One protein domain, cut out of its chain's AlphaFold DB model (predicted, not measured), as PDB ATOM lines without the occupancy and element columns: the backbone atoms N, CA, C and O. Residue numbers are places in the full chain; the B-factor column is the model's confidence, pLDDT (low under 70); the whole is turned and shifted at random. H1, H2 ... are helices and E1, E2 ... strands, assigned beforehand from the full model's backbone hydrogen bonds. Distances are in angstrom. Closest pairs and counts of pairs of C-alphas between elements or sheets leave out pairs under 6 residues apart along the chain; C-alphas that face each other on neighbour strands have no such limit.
ATOM      1  N   ALA A   2      -6.882  45.352  -1.321       97.81
ATOM      2  CA  ALA A   2      -6.904  46.814  -1.508       97.81
ATOM      3  C   ALA A   2      -7.007  47.255  -2.983       97.81
ATOM      4  O   ALA A   2      -7.967  47.919  -3.350       97.81
ATOM      5  N   VAL A   3      -6.126  46.753  -3.859       98.50
ATOM      6  CA  VAL A   3      -6.183  47.013  -5.315       98.50
ATOM      7  C   VAL A   3      -7.544  46.666  -5.931       98.50
ATOM      8  O   VAL A   3      -8.051  47.397  -6.770       98.50
ATOM      9  N   GLY A   4      -8.174  45.569  -5.502       98.44
ATOM     10  CA  GLY A   4      -9.500  45.185  -5.994       98.44
ATOM     11  C   GLY A   4     -10.580  46.202  -5.619       98.44
ATOM     12  O   GLY A   4     -11.420  46.523  -6.450       98.44
ATOM     13  N   ILE A   5     -10.526  46.747  -4.399       98.38
ATOM     14  CA  ILE A   5     -11.433  47.813  -3.949       98.38
ATOM     15  C   ILE A   5     -11.177  49.093  -4.754       98.38
ATOM     16  O   ILE A   5     -12.127  49.674  -5.274       98.38
ATOM     17  N   ALA A   6      -9.910  49.493  -4.906       98.50
ATOM     18  CA  ALA A   6      -9.529  50.688  -5.662       98.50
ATOM     19  C   ALA A   6      -9.993  50.618  -7.127       98.50
ATOM     20  O   ALA A   6     -10.645  51.537  -7.621       98.50
ATOM     21  N   ARG A   7      -9.769  49.485  -7.804       98.38
ATOM     22  CA  ARG A   7     -10.203  49.268  -9.196       98.38
ATOM     23  C   ARG A   7     -11.720  49.295  -9.390       98.38
ATOM     24  O   ARG A   7     -12.181  49.571 -10.491       98.38
ATOM     25  N   LEU A   8     -12.495  49.013  -8.343       98.44
ATOM     26  CA  LEU A   8     -13.959  49.119  -8.351       98.44
ATOM     27  C   LEU A   8     -14.455  50.527  -7.961       98.44
ATOM     28  O   LEU A   8     -15.655  50.720  -7.779       98.44
ATOM     29  N   GLY A   9     -13.555  51.508  -7.833       97.81
ATOM     30  CA  GLY A   9     -13.867  52.895  -7.476       97.81
ATOM     31  C   GLY A   9     -14.018  53.149  -5.973       97.81
ATOM     32  O   GLY A   9     -14.479  54.218  -5.577       97.81
ATOM     33  N   GLY A  10     -13.662  52.181  -5.125       97.81
ATOM     34  CA  GLY A  10     -13.698  52.324  -3.673       97.81
ATOM     35  C   GLY A  10     -12.451  53.007  -3.104       97.81
ATOM     36  O   GLY A  10     -11.377  52.981  -3.701       97.81
ATOM     37  N   ASN A  11     -12.574  53.569  -1.900       97.62
ATOM     38  CA  ASN A  11     -11.431  54.090  -1.150       97.62
ATOM     39  C   ASN A  11     -10.765  52.954  -0.358       97.62
ATOM     40  O   ASN A  11     -11.430  52.278   0.428       97.62
ATOM     41  N   SER A  12      -9.466  52.733  -0.564       98.38
ATOM     42  CA  SER A  12      -8.723  51.682   0.134       98.38
ATOM     43  C   SER A  12      -7.311  52.120   0.505       98.38
ATOM     44  O   SER A  12      -6.672  52.896  -0.205       98.38
ATOM     45  N   GLY A  13      -6.818  51.573   1.614       98.00
ATOM     46  CA  GLY A  13      -5.451  51.764   2.077       98.00
ATOM     47  C   GLY A  13      -4.799  50.448   2.478       98.00
ATOM     48  O   GLY A  13      -5.468  49.426   2.655       98.00
ATOM     49  N   PHE A  14      -3.477  50.479   2.614       98.44
ATOM     50  CA  PHE A  14      -2.673  49.353   3.068       98.44
ATOM     51  C   PHE A  14      -1.878  49.726   4.325       98.44
ATOM     52  O   PHE A  14      -1.134  50.709   4.337       98.44
ATOM     53  N   ILE A  15      -2.031  48.910   5.368       98.06
ATOM     54  CA  ILE A  15      -1.286  48.989   6.628       98.06
ATOM     55  C   ILE A  15      -0.360  47.778   6.661       98.06
ATOM     56  O   ILE A  15      -0.823  46.648   6.496       98.06
ATOM     57  N   GLY A  16       0.938  47.988   6.851       97.44
ATOM     58  CA  GLY A  16       1.874  46.871   6.845       97.44
ATOM     59  C   GLY A  16       3.335  47.278   6.814       97.44
ATOM     60  O   GLY A  16       3.677  48.454   6.677       97.44
ATOM     61  N   ARG A  17       4.204  46.271   6.881       98.50
ATOM     62  CA  ARG A  17       5.645  46.417   6.688       98.50
ATOM     63  C   ARG A  17       6.109  45.636   5.467       98.50
ATOM     64  O   ARG A  17       5.675  44.510   5.239       98.50
ATOM     65  N   VAL A  18       7.019  46.233   4.714       98.69
ATOM     66  CA  VAL A  18       7.852  45.572   3.701       98.69
ATOM     67  C   VAL A  18       9.312  45.792   4.058       98.69
ATOM     68  O   VAL A  18       9.604  46.683   4.844       98.69
ATOM     69  N   GLY A  19      10.236  45.007   3.513       98.62
ATOM     70  CA  GLY A  19      11.655  45.273   3.728       98.62
ATOM     71  C   GLY A  19      12.101  46.541   3.005       98.62
ATOM     72  O   GLY A  19      11.547  46.904   1.963       98.62
ATOM     73  N   ASP A  20      13.125  47.212   3.532       98.44
ATOM     74  CA  ASP A  20      13.855  48.253   2.801       98.44
ATOM     75  C   ASP A  20      14.751  47.621   1.723       98.44
ATOM     76  O   ASP A  20      15.979  47.555   1.803       98.44
ATOM     77  N   ASP A  21      14.093  47.063   0.715       98.56
ATOM     78  CA  ASP A  21      14.693  46.309  -0.372       98.56
ATOM     79  C   ASP A  21      13.942  46.567  -1.693       98.56
ATOM     80  O   ASP A  21      12.881  47.205  -1.709       98.56
ATOM     81  N   PRO A  22      14.498  46.142  -2.847       98.56
ATOM     82  CA  PRO A  22      13.860  46.373  -4.140       98.56
ATOM     83  C   PRO A  22      12.437  45.813  -4.246       98.56
ATOM     84  O   PRO A  22      11.599  46.446  -4.886       98.56
ATOM     85  N   PHE A  23      12.135  44.679  -3.603       98.62
ATOM     86  CA  PHE A  23      10.788  44.104  -3.618       98.62
ATOM     87  C   PHE A  23       9.803  44.946  -2.808       98.62
ATOM     88  O   PHE A  23       8.676  45.163  -3.250       98.62
ATOM     89  N   GLY A  24      10.229  45.489  -1.668       98.50
ATOM     90  CA  GLY A  24       9.411  46.397  -0.871       98.50
ATOM     91  C   GLY A  24       9.093  47.687  -1.622       98.50
ATOM     92  O   GLY A  24       7.932  48.102  -1.678       98.50
ATOM     93  N   ARG A  25      10.096  48.275  -2.289       98.44
ATOM     94  CA  ARG A  25       9.904  49.448  -3.161       98.44
ATOM     95  C   ARG A  25       8.973  49.149  -4.334       98.44
ATOM     96  O   ARG A  25       8.077  49.946  -4.601       98.44
ATOM     97  N   PHE A  26       9.136  47.993  -4.978       98.62
ATOM     98  CA  PHE A  26       8.249  47.531  -6.044       98.62
ATOM     99  C   PHE A  26       6.796  47.412  -5.566       98.62
ATOM    100  O   PHE A  26       5.893  47.945  -6.210       98.62
ATOM    101  N   MET A  27       6.558  46.785  -4.411       98.56
ATOM    102  CA  MET A  27       5.210  46.660  -3.849       98.56
ATOM    103  C   MET A  27       4.600  48.017  -3.500       98.56
ATOM    104  O   MET A  27       3.433  48.262  -3.804       98.56
ATOM    105  N   GLN A  28       5.376  48.919  -2.894       98.25
ATOM    106  CA  GLN A  28       4.892  50.255  -2.551       98.25
ATOM    107  C   GLN A  28       4.545  51.073  -3.804       98.25
ATOM    108  O   GLN A  28       3.525  51.761  -3.819       98.25
ATOM    109  N   GLN A  29       5.358  50.983  -4.859       98.56
ATOM    110  CA  GLN A  29       5.075  51.620  -6.145       98.56
ATOM    111  C   GLN A  29       3.817  51.031  -6.793       98.56
ATOM    112  O   GLN A  29       2.918  51.789  -7.145       98.56
ATOM    113  N   THR A  30       3.712  49.703  -6.851       98.69
ATOM    114  CA  THR A  30       2.553  48.999  -7.420       98.69
ATOM    115  C   THR A  30       1.253  49.442  -6.747       98.69
ATOM    116  O   THR A  30       0.287  49.783  -7.416       98.69
ATOM    117  N   LEU A  31       1.220  49.498  -5.411       98.69
ATOM    118  CA  LEU A  31       0.023  49.934  -4.685       98.69
ATOM    119  C   LEU A  31      -0.340  51.398  -4.971       98.69
ATOM    120  O   LEU A  31      -1.521  51.706  -5.117       98.69
ATOM    121  N   ARG A  32       0.649  52.293  -5.088       98.31
ATOM    122  CA  ARG A  32       0.403  53.705  -5.431       98.31
ATOM    123  C   ARG A  32      -0.137  53.873  -6.848       98.31
ATOM    124  O   ARG A  32      -1.048  54.670  -7.047       98.31
ATOM    125  N   GLU A  33       0.410  53.137  -7.814       98.56
ATOM    126  CA  GLU A  33      -0.063  53.136  -9.207       98.56
ATOM    127  C   GLU A  33      -1.509  52.634  -9.307       98.56
ATOM    128  O   GLU A  33      -2.309  53.183 -10.059       98.56
ATOM    129  N   GLU A  34      -1.876  51.668  -8.465       98.69
ATOM    130  CA  GLU A  34      -3.241  51.152  -8.312       98.69
ATOM    131  C   GLU A  34      -4.143  52.032  -7.424       98.69
ATOM    132  O   GLU A  34      -5.219  51.599  -7.013       98.69
ATOM    133  N   GLN A  35      -3.715  53.260  -7.106       98.44
ATOM    134  CA  GLN A  35      -4.473  54.243  -6.322       98.44
ATOM    135  C   GLN A  35      -4.848  53.776  -4.901       98.44
ATOM    136  O   GLN A  35      -5.826  54.246  -4.319       98.44
ATOM    137  N   VAL A  36      -4.059  52.873  -4.313       98.75
ATOM    138  CA  VAL A  36      -4.179  52.467  -2.907       98.75
ATOM    139  C   VAL A  36      -3.372  53.420  -2.027       98.75
ATOM    140  O   VAL A  36      -2.206  53.709  -2.303       98.75
ATOM    141  N   ASP A  37      -3.957  53.873  -0.920       98.31
ATOM    142  CA  ASP A  37      -3.246  54.691   0.061       98.31
ATOM    143  C   ASP A  37      -2.180  53.873   0.812       98.31
ATOM    144  O   ASP A  37      -2.486  52.935   1.550       98.31
ATOM    145  N   THR A  38      -0.909  54.249   0.649       98.25
ATOM    146  CA  THR A  38       0.240  53.579   1.278       98.25
ATOM    147  C   THR A  38       0.850  54.365   2.444       98.25
ATOM    148  O   THR A  38       2.000  54.108   2.800       98.25
ATOM    149  N   ARG A  39       0.167  55.366   3.020       97.62
ATOM    150  CA  ARG A  39       0.726  56.207   4.108       97.62
ATOM    151  C   ARG A  39       1.149  55.408   5.349       97.62
ATOM    152  O   ARG A  39       2.088  55.809   6.037       97.62
ATOM    153  N   TYR A  40       0.496  54.271   5.593       97.81
ATOM    154  CA  TYR A  40       0.760  53.355   6.711       97.81
ATOM    155  C   TYR A  40       1.507  52.079   6.284       97.81
ATOM    156  O   TYR A  40       1.519  51.078   7.000       97.81
ATOM    157  N   MET A  41       2.168  52.118   5.123       98.06
ATOM    158  CA  MET A  41       3.093  51.083   4.667       98.06
ATOM    159  C   MET A  41       4.530  51.494   5.008       98.06
ATOM    160  O   MET A  41       5.046  52.474   4.463       98.06
ATOM    161  N   ARG A  42       5.180  50.764   5.918       97.94
ATOM    162  CA  ARG A  42       6.543  51.056   6.391       97.94
ATOM    163  C   ARG A  42       7.589  50.189   5.698       97.94
ATOM    164  O   ARG A  42       7.331  49.026   5.397       97.94
ATOM    165  N   CYS A  43       8.777  50.756   5.510       97.94
ATOM    166  CA  CYS A  43       9.969  50.009   5.122       97.94
ATOM    167  C   CYS A  43      10.734  49.602   6.386       97.94
ATOM    168  O   CYS A  43      11.084  50.452   7.203       97.94
ATOM    169  N   ASP A  44      10.968  48.307   6.546       98.19
ATOM    170  CA  ASP A  44      11.684  47.705   7.658       98.19
ATOM    171  C   ASP A  44      13.168  47.547   7.280       98.19
ATOM    172  O   ASP A  44      13.481  46.841   6.318       98.19
ATOM    173  N   PRO A  45      14.102  48.196   7.994       97.56
ATOM    174  CA  PRO A  45      15.520  48.134   7.647       97.56
ATOM    175  C   PRO A  45      16.187  46.810   8.057       97.56
ATOM    176  O   PRO A  45      17.302  46.526   7.617       97.56
ATOM    177  N   GLN A  46      15.542  46.006   8.909       98.00
ATOM    178  CA  GLN A  46      16.123  44.796   9.501       98.00
ATOM    179  C   GLN A  46      15.641  43.519   8.806       98.00
ATOM    180  O   GLN A  46      16.408  42.565   8.671       98.00
ATOM    181  N   HIS A  47      14.398  43.505   8.332       98.44
ATOM    182  CA  HIS A  47      13.754  42.335   7.741       98.44
ATOM    183  C   HIS A  47      13.499  42.525   6.246       98.44
ATOM    184  O   HIS A  47      13.408  43.640   5.741       98.44
ATOM    185  N   ARG A  48      13.399  41.416   5.510       98.56
ATOM    186  CA  ARG A  48      13.187  41.434   4.055       98.56
ATOM    187  C   ARG A  48      11.712  41.303   3.696       98.56
ATOM    188  O   ARG A  48      10.932  40.691   4.430       98.56
ATOM    189  N   THR A  49      11.344  41.847   2.542       98.69
ATOM    190  CA  THR A  49      10.016  41.677   1.944       98.69
ATOM    191  C   THR A  49       9.723  40.197   1.695       98.69
ATOM    192  O   THR A  49      10.584  39.457   1.209       98.69
ATOM    193  N   SER A  50       8.504  39.757   2.022       98.00
ATOM    194  CA  SER A  50       8.073  38.377   1.787       98.00
ATOM    195  C   SER A  50       8.226  38.007   0.313       98.00
ATOM    196  O   SER A  50       7.800  38.743  -0.575       98.00
ATOM    197  N   THR A  51       8.863  36.867   0.057       97.75
ATOM    198  CA  THR A  51       9.074  36.336  -1.291       97.75
ATOM    199  C   THR A  51       8.523  34.923  -1.330       97.75
ATOM    200  O   THR A  51       8.896  34.083  -0.506       97.75
ATOM    201  N   VAL A  52       7.630  34.668  -2.282       97.25
ATOM    202  CA  VAL A  52       6.959  33.380  -2.444       97.25
ATOM    203  C   VAL A  52       7.248  32.859  -3.841       97.25
ATOM    204  O   VAL A  52       6.971  33.538  -4.826       97.25
ATOM    205  N   VAL A  53       7.803  31.654  -3.918       96.69
ATOM    206  CA  VAL A  53       7.890  30.901  -5.169       96.69
ATOM    207  C   VAL A  53       6.599  30.112  -5.312       96.69
ATOM    208  O   VAL A  53       6.185  29.427  -4.376       96.69
ATOM    209  N   VAL A  54       5.962  30.238  -6.471       95.31
ATOM    210  CA  VAL A  54       4.743  29.504  -6.806       95.31
ATOM    211  C   VAL A  54       5.100  28.465  -7.854       95.31
ATOM    212  O   VAL A  54       5.655  28.821  -8.892       95.31
ATOM    213  N   ASP A  55       4.781  27.211  -7.564       94.31
ATOM    214  CA  ASP A  55       4.876  26.106  -8.512       94.31
ATOM    215  C   ASP A  55       3.472  25.664  -8.931       94.31
ATOM    216  O   ASP A  55       2.537  25.710  -8.123       94.31
ATOM    217  N   LEU A  56       3.334  25.281 -10.197       92.38
ATOM    218  CA  LEU A  56       2.118  24.706 -10.758       92.38
ATOM    219  C   LEU A  56       2.437  23.269 -11.140       92.38
ATOM    220  O   LEU A  56       3.295  23.039 -11.992       92.38
ATOM    221  N   ASP A  57       1.751  22.316 -10.519       87.88
ATOM    222  CA  ASP A  57       1.935  20.917 -10.885       87.88
ATOM    223  C   ASP A  57       1.297  20.590 -12.249       87.88
ATOM    224  O   ASP A  57       0.713  21.442 -12.926       87.88
ATOM    225  N   GLY A  58       1.420  19.328 -12.671       87.25
ATOM    226  CA  GLY A  58       0.868  18.858 -13.944       87.25
ATOM    227  C   GLY A  58      -0.659  18.975 -14.063       87.25
ATOM    228  O   GLY A  58      -1.165  18.920 -15.182       87.25
ATOM    229  N   GLU A  59      -1.379  19.161 -12.952       91.06
ATOM    230  CA  GLU A  59      -2.835  19.345 -12.902       91.06
ATOM    231  C   GLU A  59      -3.237  20.821 -12.685       91.06
ATOM    232  O   GLU A  59      -4.416  21.168 -12.759       91.06
ATOM    233  N   GLY A  60      -2.260  21.719 -12.504       86.75
ATOM    234  CA  GLY A  60      -2.460  23.155 -12.313       86.75
ATOM    235  C   GLY A  60      -2.695  23.576 -10.859       86.75
ATOM    236  O   GLY A  60      -3.062  24.737 -10.616       86.75
ATOM    237  N   GLU A  61      -2.480  22.675  -9.897       91.50
ATOM    238  CA  GLU A  61      -2.544  22.990  -8.472       91.50
ATOM    239  C   GLU A  61      -1.346  23.838  -8.044       91.50
ATOM    240  O   GLU A  61      -0.219  23.677  -8.517       91.50
ATOM    241  N   ARG A  62      -1.603  24.790  -7.141       93.00
ATOM    242  CA  ARG A  62      -0.604  25.782  -6.718       93.00
ATOM    243  C   ARG A  62       0.073  25.352  -5.431       93.00
ATOM    244  O   ARG A  62      -0.560  25.318  -4.378       93.00
ATOM    245  N   THR A  63       1.388  25.179  -5.489       92.06
ATOM    246  CA  THR A  63       2.224  25.053  -4.291       92.06
ATOM    247  C   THR A  63       2.940  26.368  -4.010       92.06
ATOM    248  O   THR A  63       3.547  26.966  -4.897       92.06
ATOM    249  N   PHE A  64       2.883  26.826  -2.758       93.75
ATOM    250  CA  PHE A  64       3.492  28.082  -2.318       93.75
ATOM    251  C   PHE A  64       4.687  27.819  -1.400       93.75
ATOM    252  O   PHE A  64       4.533  27.324  -0.282       93.75
ATOM    253  N   THR A  65       5.877  28.233  -1.830       94.94
ATOM    254  CA  THR A  65       7.103  28.159  -1.032       94.94
ATOM    255  C   THR A  65       7.508  29.550  -0.560       94.94
ATOM    256  O   THR A  65       8.017  30.363  -1.329       94.94
ATOM    257  N   PHE A  66       7.299  29.835   0.726       94.94
ATOM    258  CA  PHE A  66       7.740  31.085   1.356       94.94
ATOM    259  C   PHE A  66       9.245  31.040   1.637       94.94
ATOM    260  O   PHE A  66       9.677  30.277   2.509       94.94
ATOM    261  N   MET A  67      10.006  31.874   0.928       96.75
ATOM    262  CA  MET A  67      11.474  31.916   0.951       96.75
ATOM    263  C   MET A  67      12.047  32.769   2.087       96.75
ATOM    264  O   MET A  67      13.180  32.554   2.506       96.75
ATOM    265  N   VAL A  68      11.280  33.740   2.590       93.00
ATOM    266  CA  VAL A  68      11.709  34.651   3.660       93.00
ATOM    267  C   VAL A  68      10.885  34.362   4.906       93.00
ATOM    268  O   VAL A  68       9.663  34.505   4.882       93.00
ATOM    269  N   ARG A  69      11.544  33.927   5.986       90.94
ATOM    270  CA  ARG A  69      10.901  33.602   7.267       90.94
ATOM    271  C   ARG A  69      11.817  33.980   8.444       90.94
ATOM    272  O   ARG A  69      12.894  33.395   8.545       90.94
ATOM    273  N   PRO A  70      11.402  34.879   9.352       94.06
ATOM    274  CA  PRO A  70      10.231  35.753   9.253       94.06
ATOM    275  C   PRO A  70      10.453  36.887   8.234       94.06
ATOM    276  O   PRO A  70      11.561  37.403   8.095       94.06
ATOM    277  N   SER A  71       9.402  37.271   7.511       98.12
ATOM    278  CA  SER A  71       9.396  38.445   6.628       98.12
ATOM    279  C   SER A  71       8.953  39.709   7.371       98.12
ATOM    280  O   SER A  71       8.381  39.633   8.458       98.12
ATOM    281  N   ALA A  72       9.240  40.879   6.790       98.56
ATOM    282  CA  ALA A  72       9.010  42.186   7.413       98.56
ATOM    283  C   ALA A  72       7.569  42.404   7.904       98.56
ATOM    284  O   ALA A  72       7.367  43.009   8.954       98.56
ATOM    285  N   ASP A  73       6.572  41.872   7.196       98.19
ATOM    286  CA  ASP A  73       5.150  41.983   7.542       98.19
ATOM    287  C   ASP A  73       4.802  41.410   8.926       98.19
ATOM    288  O   ASP A  73       3.893  41.916   9.587       98.19
ATOM    289  N   LEU A  74       5.563  40.425   9.418       98.06
ATOM    290  CA  LEU A  74       5.349  39.838  10.744       98.06
ATOM    291  C   LEU A  74       5.818  40.741  11.894       98.06
ATOM    292  O   LEU A  74       5.448  40.498  13.045       98.06
ATOM    293  N   PHE A  75       6.570  41.801  11.588       98.31
ATOM    294  CA  PHE A  75       7.103  42.768  12.552       98.31
ATOM    295  C   PHE A  75       6.257  44.039  12.669       98.31
ATOM    296  O   PHE A  75       6.750  45.053  13.157       98.31
ATOM    297  N   LEU A  76       4.994  44.005  12.227       97.81
ATOM    298  CA  LEU A  76       4.049  45.109  12.400       97.81
ATOM    299  C   LEU A  76       3.904  45.484  13.886       97.81
ATOM    300  O   LEU A  76       3.556  44.638  14.715       97.81
ATOM    301  N   GLN A  77       4.133  46.757  14.202       96.62
ATOM    302  CA  GLN A  77       4.085  47.305  15.556       96.62
ATOM    303  C   GLN A  77       2.838  48.170  15.772       96.62
ATOM    304  O   GLN A  77       2.280  48.693  14.802       96.62
ATOM    305  N   PRO A  78       2.392  48.377  17.023       95.25
ATOM    306  CA  PRO A  78       1.232  49.216  17.305       95.25
ATOM    307  C   PRO A  78       1.348  50.647  16.769       95.25
ATOM    308  O   PRO A  78       0.342  51.225  16.368       95.25
ATOM    309  N   GLU A  79       2.558  51.204  16.707       94.94
ATOM    310  CA  GLU A  79       2.813  52.562  16.208       94.94
ATOM    311  C   GLU A  79       2.682  52.672  14.677       94.94
ATOM    312  O   GLU A  79       2.631  53.775  14.128       94.94
ATOM    313  N   ASP A  80       2.618  51.537  13.974       95.50
ATOM    314  CA  ASP A  80       2.383  51.497  12.532       95.50
ATOM    315  C   ASP A  80       0.892  51.627  12.184       95.50
ATOM    316  O   ASP A  80       0.555  51.889  11.026       95.50
ATOM    317  N   LEU A  81      -0.002  51.437  13.162       95.12
ATOM    318  CA  LEU A  81      -1.441  51.490  12.940       95.12
ATOM    319  C   LEU A  81      -1.930  52.941  12.780       95.12
ATOM    320  O   LEU A  81      -1.505  53.831  13.522       95.12
ATOM    321  N   PRO A  82      -2.853  53.201  11.839       94.38
ATOM    322  CA  PRO A  82      -3.518  54.488  11.746       94.38
ATOM    323  C   PRO A  82      -4.482  54.707  12.918       94.38
ATOM    324  O   PRO A  82      -4.958  53.744  13.525       94.38
ATOM    325  N   PRO A  83      -4.857  55.967  13.195       92.38
ATOM    326  CA  PRO A  83      -6.085  56.222  13.927       92.38
ATOM    327  C   PRO A  83      -7.263  55.715  13.085       92.38
ATOM    328  O   PRO A  83      -7.430  56.130  11.941       92.38
ATOM    329  N   PHE A  84      -8.068  54.820  13.651       90.69
ATOM    330  CA  PHE A  84      -9.276  54.317  12.998       90.69
ATOM    331  C   PHE A  84     -10.476  55.207  13.325       90.69
ATOM    332  O   PHE A  84     -10.650  55.625  14.473       90.69
ATOM    333  N   ALA A  85     -11.335  55.440  12.340       90.75
ATOM    334  CA  ALA A  85     -12.594  56.158  12.497       90.75
ATOM    335  C   ALA A  85     -13.798  55.201  12.526       90.75
ATOM    336  O   ALA A  85     -13.734  54.041  12.113       90.75
ATOM    337  N   ALA A  86     -14.931  55.690  13.035       92.56
ATOM    338  CA  ALA A  86     -16.189  54.956  12.950       92.56
ATOM    339  C   ALA A  86     -16.592  54.742  11.480       92.56
ATOM    340  O   ALA A  86     -16.390  55.623  10.645       92.56
ATOM    341  N   ASN A  87     -17.220  53.598  11.189       92.69
ATOM    342  CA  ASN A  87     -17.661  53.184   9.848       92.69
ATOM    343  C   ASN A  87     -16.532  52.877   8.842       92.69
ATOM    344  O   ASN A  87     -16.793  52.771   7.644       92.69
ATOM    345  N   GLU A  88     -15.297  52.692   9.311       94.88
ATOM    346  CA  GLU A  88     -14.212  52.130   8.506       94.88
ATOM    347  C   GLU A  88     -14.198  50.597   8.563       94.88
ATOM    348  O   GLU A  88     -14.666  49.979   9.522       94.88
ATOM    349  N   TRP A  89     -13.627  49.977   7.530       95.38
ATOM    350  CA  TRP A  89     -13.496  48.527   7.422       95.38
ATOM    351  C   TRP A  89     -12.031  48.117   7.505       95.38
ATOM    352  O   TRP A  89     -11.181  48.665   6.805       95.38
ATOM    353  N   LEU A  90     -11.749  47.097   8.316       95.56
ATOM    354  CA  LEU A  90     -10.439  46.462   8.396       95.56
ATOM    355  C   LEU A  90     -10.543  45.019   7.903       95.56
ATOM    356  O   LEU A  90     -11.306  44.219   8.443       95.56
ATOM    357  N   HIS A  91      -9.744  44.679   6.894       96.31
ATOM    358  CA  HIS A  91      -9.584  43.305   6.433       96.31
ATOM    359  C   HIS A  91      -8.212  42.758   6.826       96.31
ATOM    360  O   HIS A  91      -7.195  43.419   6.623       96.31
ATOM    361  N   VAL A  92      -8.186  41.524   7.333       95.94
ATOM    362  CA  VAL A  92      -6.979  40.836   7.806       95.94
ATOM    363  C   VAL A  92      -6.989  39.387   7.315       95.94
ATOM    364  O   VAL A  92      -8.041  38.750   7.268       95.94
ATOM    365  N   CYS A  93      -5.814  38.850   6.982       94.81
ATOM    366  CA  CYS A  93      -5.615  37.431   6.671       94.81
ATOM    367  C   CYS A  93      -4.803  36.719   7.766       94.81
ATOM    368  O   CYS A  93      -4.098  37.350   8.552       94.81
ATOM    369  N   SER A  94      -4.843  35.385   7.776       95.88
ATOM    370  CA  SER A  94      -4.199  34.546   8.800       95.88
ATOM    371  C   SER A  94      -2.688  34.766   8.963       95.88
ATOM    372  O   SER A  94      -2.188  34.622  10.076       95.88
ATOM    373  N   ILE A  95      -1.960  35.158   7.907       95.44
ATOM    374  CA  ILE A  95      -0.511  35.438   7.978       95.44
ATOM    375  C   ILE A  95      -0.204  36.535   9.006       95.44
ATOM    376  O   ILE A  95       0.690  36.353   9.829       95.44
ATOM    377  N   ALA A  96      -0.998  37.609   9.051       95.12
ATOM    378  CA  ALA A  96      -0.828  38.700  10.019       95.12
ATOM    379  C   ALA A  96      -1.103  38.274  11.476       95.12
ATOM    380  O   ALA A  96      -0.781  38.994  12.415       95.12
TER     381      ALA A  96
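AT A GLANCE: This is residues 2 to 96 of the 112 residues of the protein "5-dehydro-2-deoxygluconokinase" of Raoultella ornithinolytica (UniProt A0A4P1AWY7). Two parallel strands, E1 and E2, lie side by side as the core, with H2 packed on one face and the short H3 near the other; the hairpin E3 and E4 reaches away from this body as an arm. A long unnamed stretch, residues 76 to 96, loops past the H3 side, and its residues 83 to 88 stick out. The printed part has 95 residues with three named helices and four named strands, in the order H1, E1, H2, E2, E3, E4, H3; the class is mixed, with under half of the residues in named elements. It is only just compact, close to loose, with a radius of gyration of the C-alphas of 14.9 A and spans of 47 by 34 by 25 A.

IN THESE COORDINATES: H1 is residues 2 to 7, beginning at C-alpha 2 (-6.904, 46.814, -1.508). E1 is residues 13 to 19, 18.4 A long, and H2 residues 22 to 33, 16.3 A. E2, residues 37 to 44, 18.2 A, bends by 58 degrees at residue 40. E3 is residues 52 to 56 and E4 residues 62 to 66. H3, residues 72 to 75, ends at C-alpha 75 (7.103, 42.768, 12.552).

HOW THE PARTS SIT: E1 and E2 are parallel at 17 degrees, with N 18 and O 42 2.9 A apart, within hydrogen-bond range. E1, H2 and E2 form a strand-helix-strand unit, two parallel neighbour strands joined through a helix, with a right-handed crossover. The closest C-alphas of H2 and E2 are Arg 32 and Thr 38, 6.7 A; those of E1 and H3 are Arg 17 and Asp 73, 4.5 A. H1 and H2 are close but not clearly touching, with C-alphas 3 and 31 6.9 A apart. The hairpin E3 and E4 is antiparallel at 158 degrees, with N 53 and O 65 2.9 A apart; both strands are apart from E1 and H2. In H1 and H2 every O i to N i+4 pair is within hydrogen-bond range; H3 is too short for one.

THE WHOLE: The two farthest C-alphas, those of Gly 58 and Ala 86, are 48.1 A apart. The printed part has no cut, and no link between named elements is long. Its mean pLDDT is 96.4, and no printed residue is under 70.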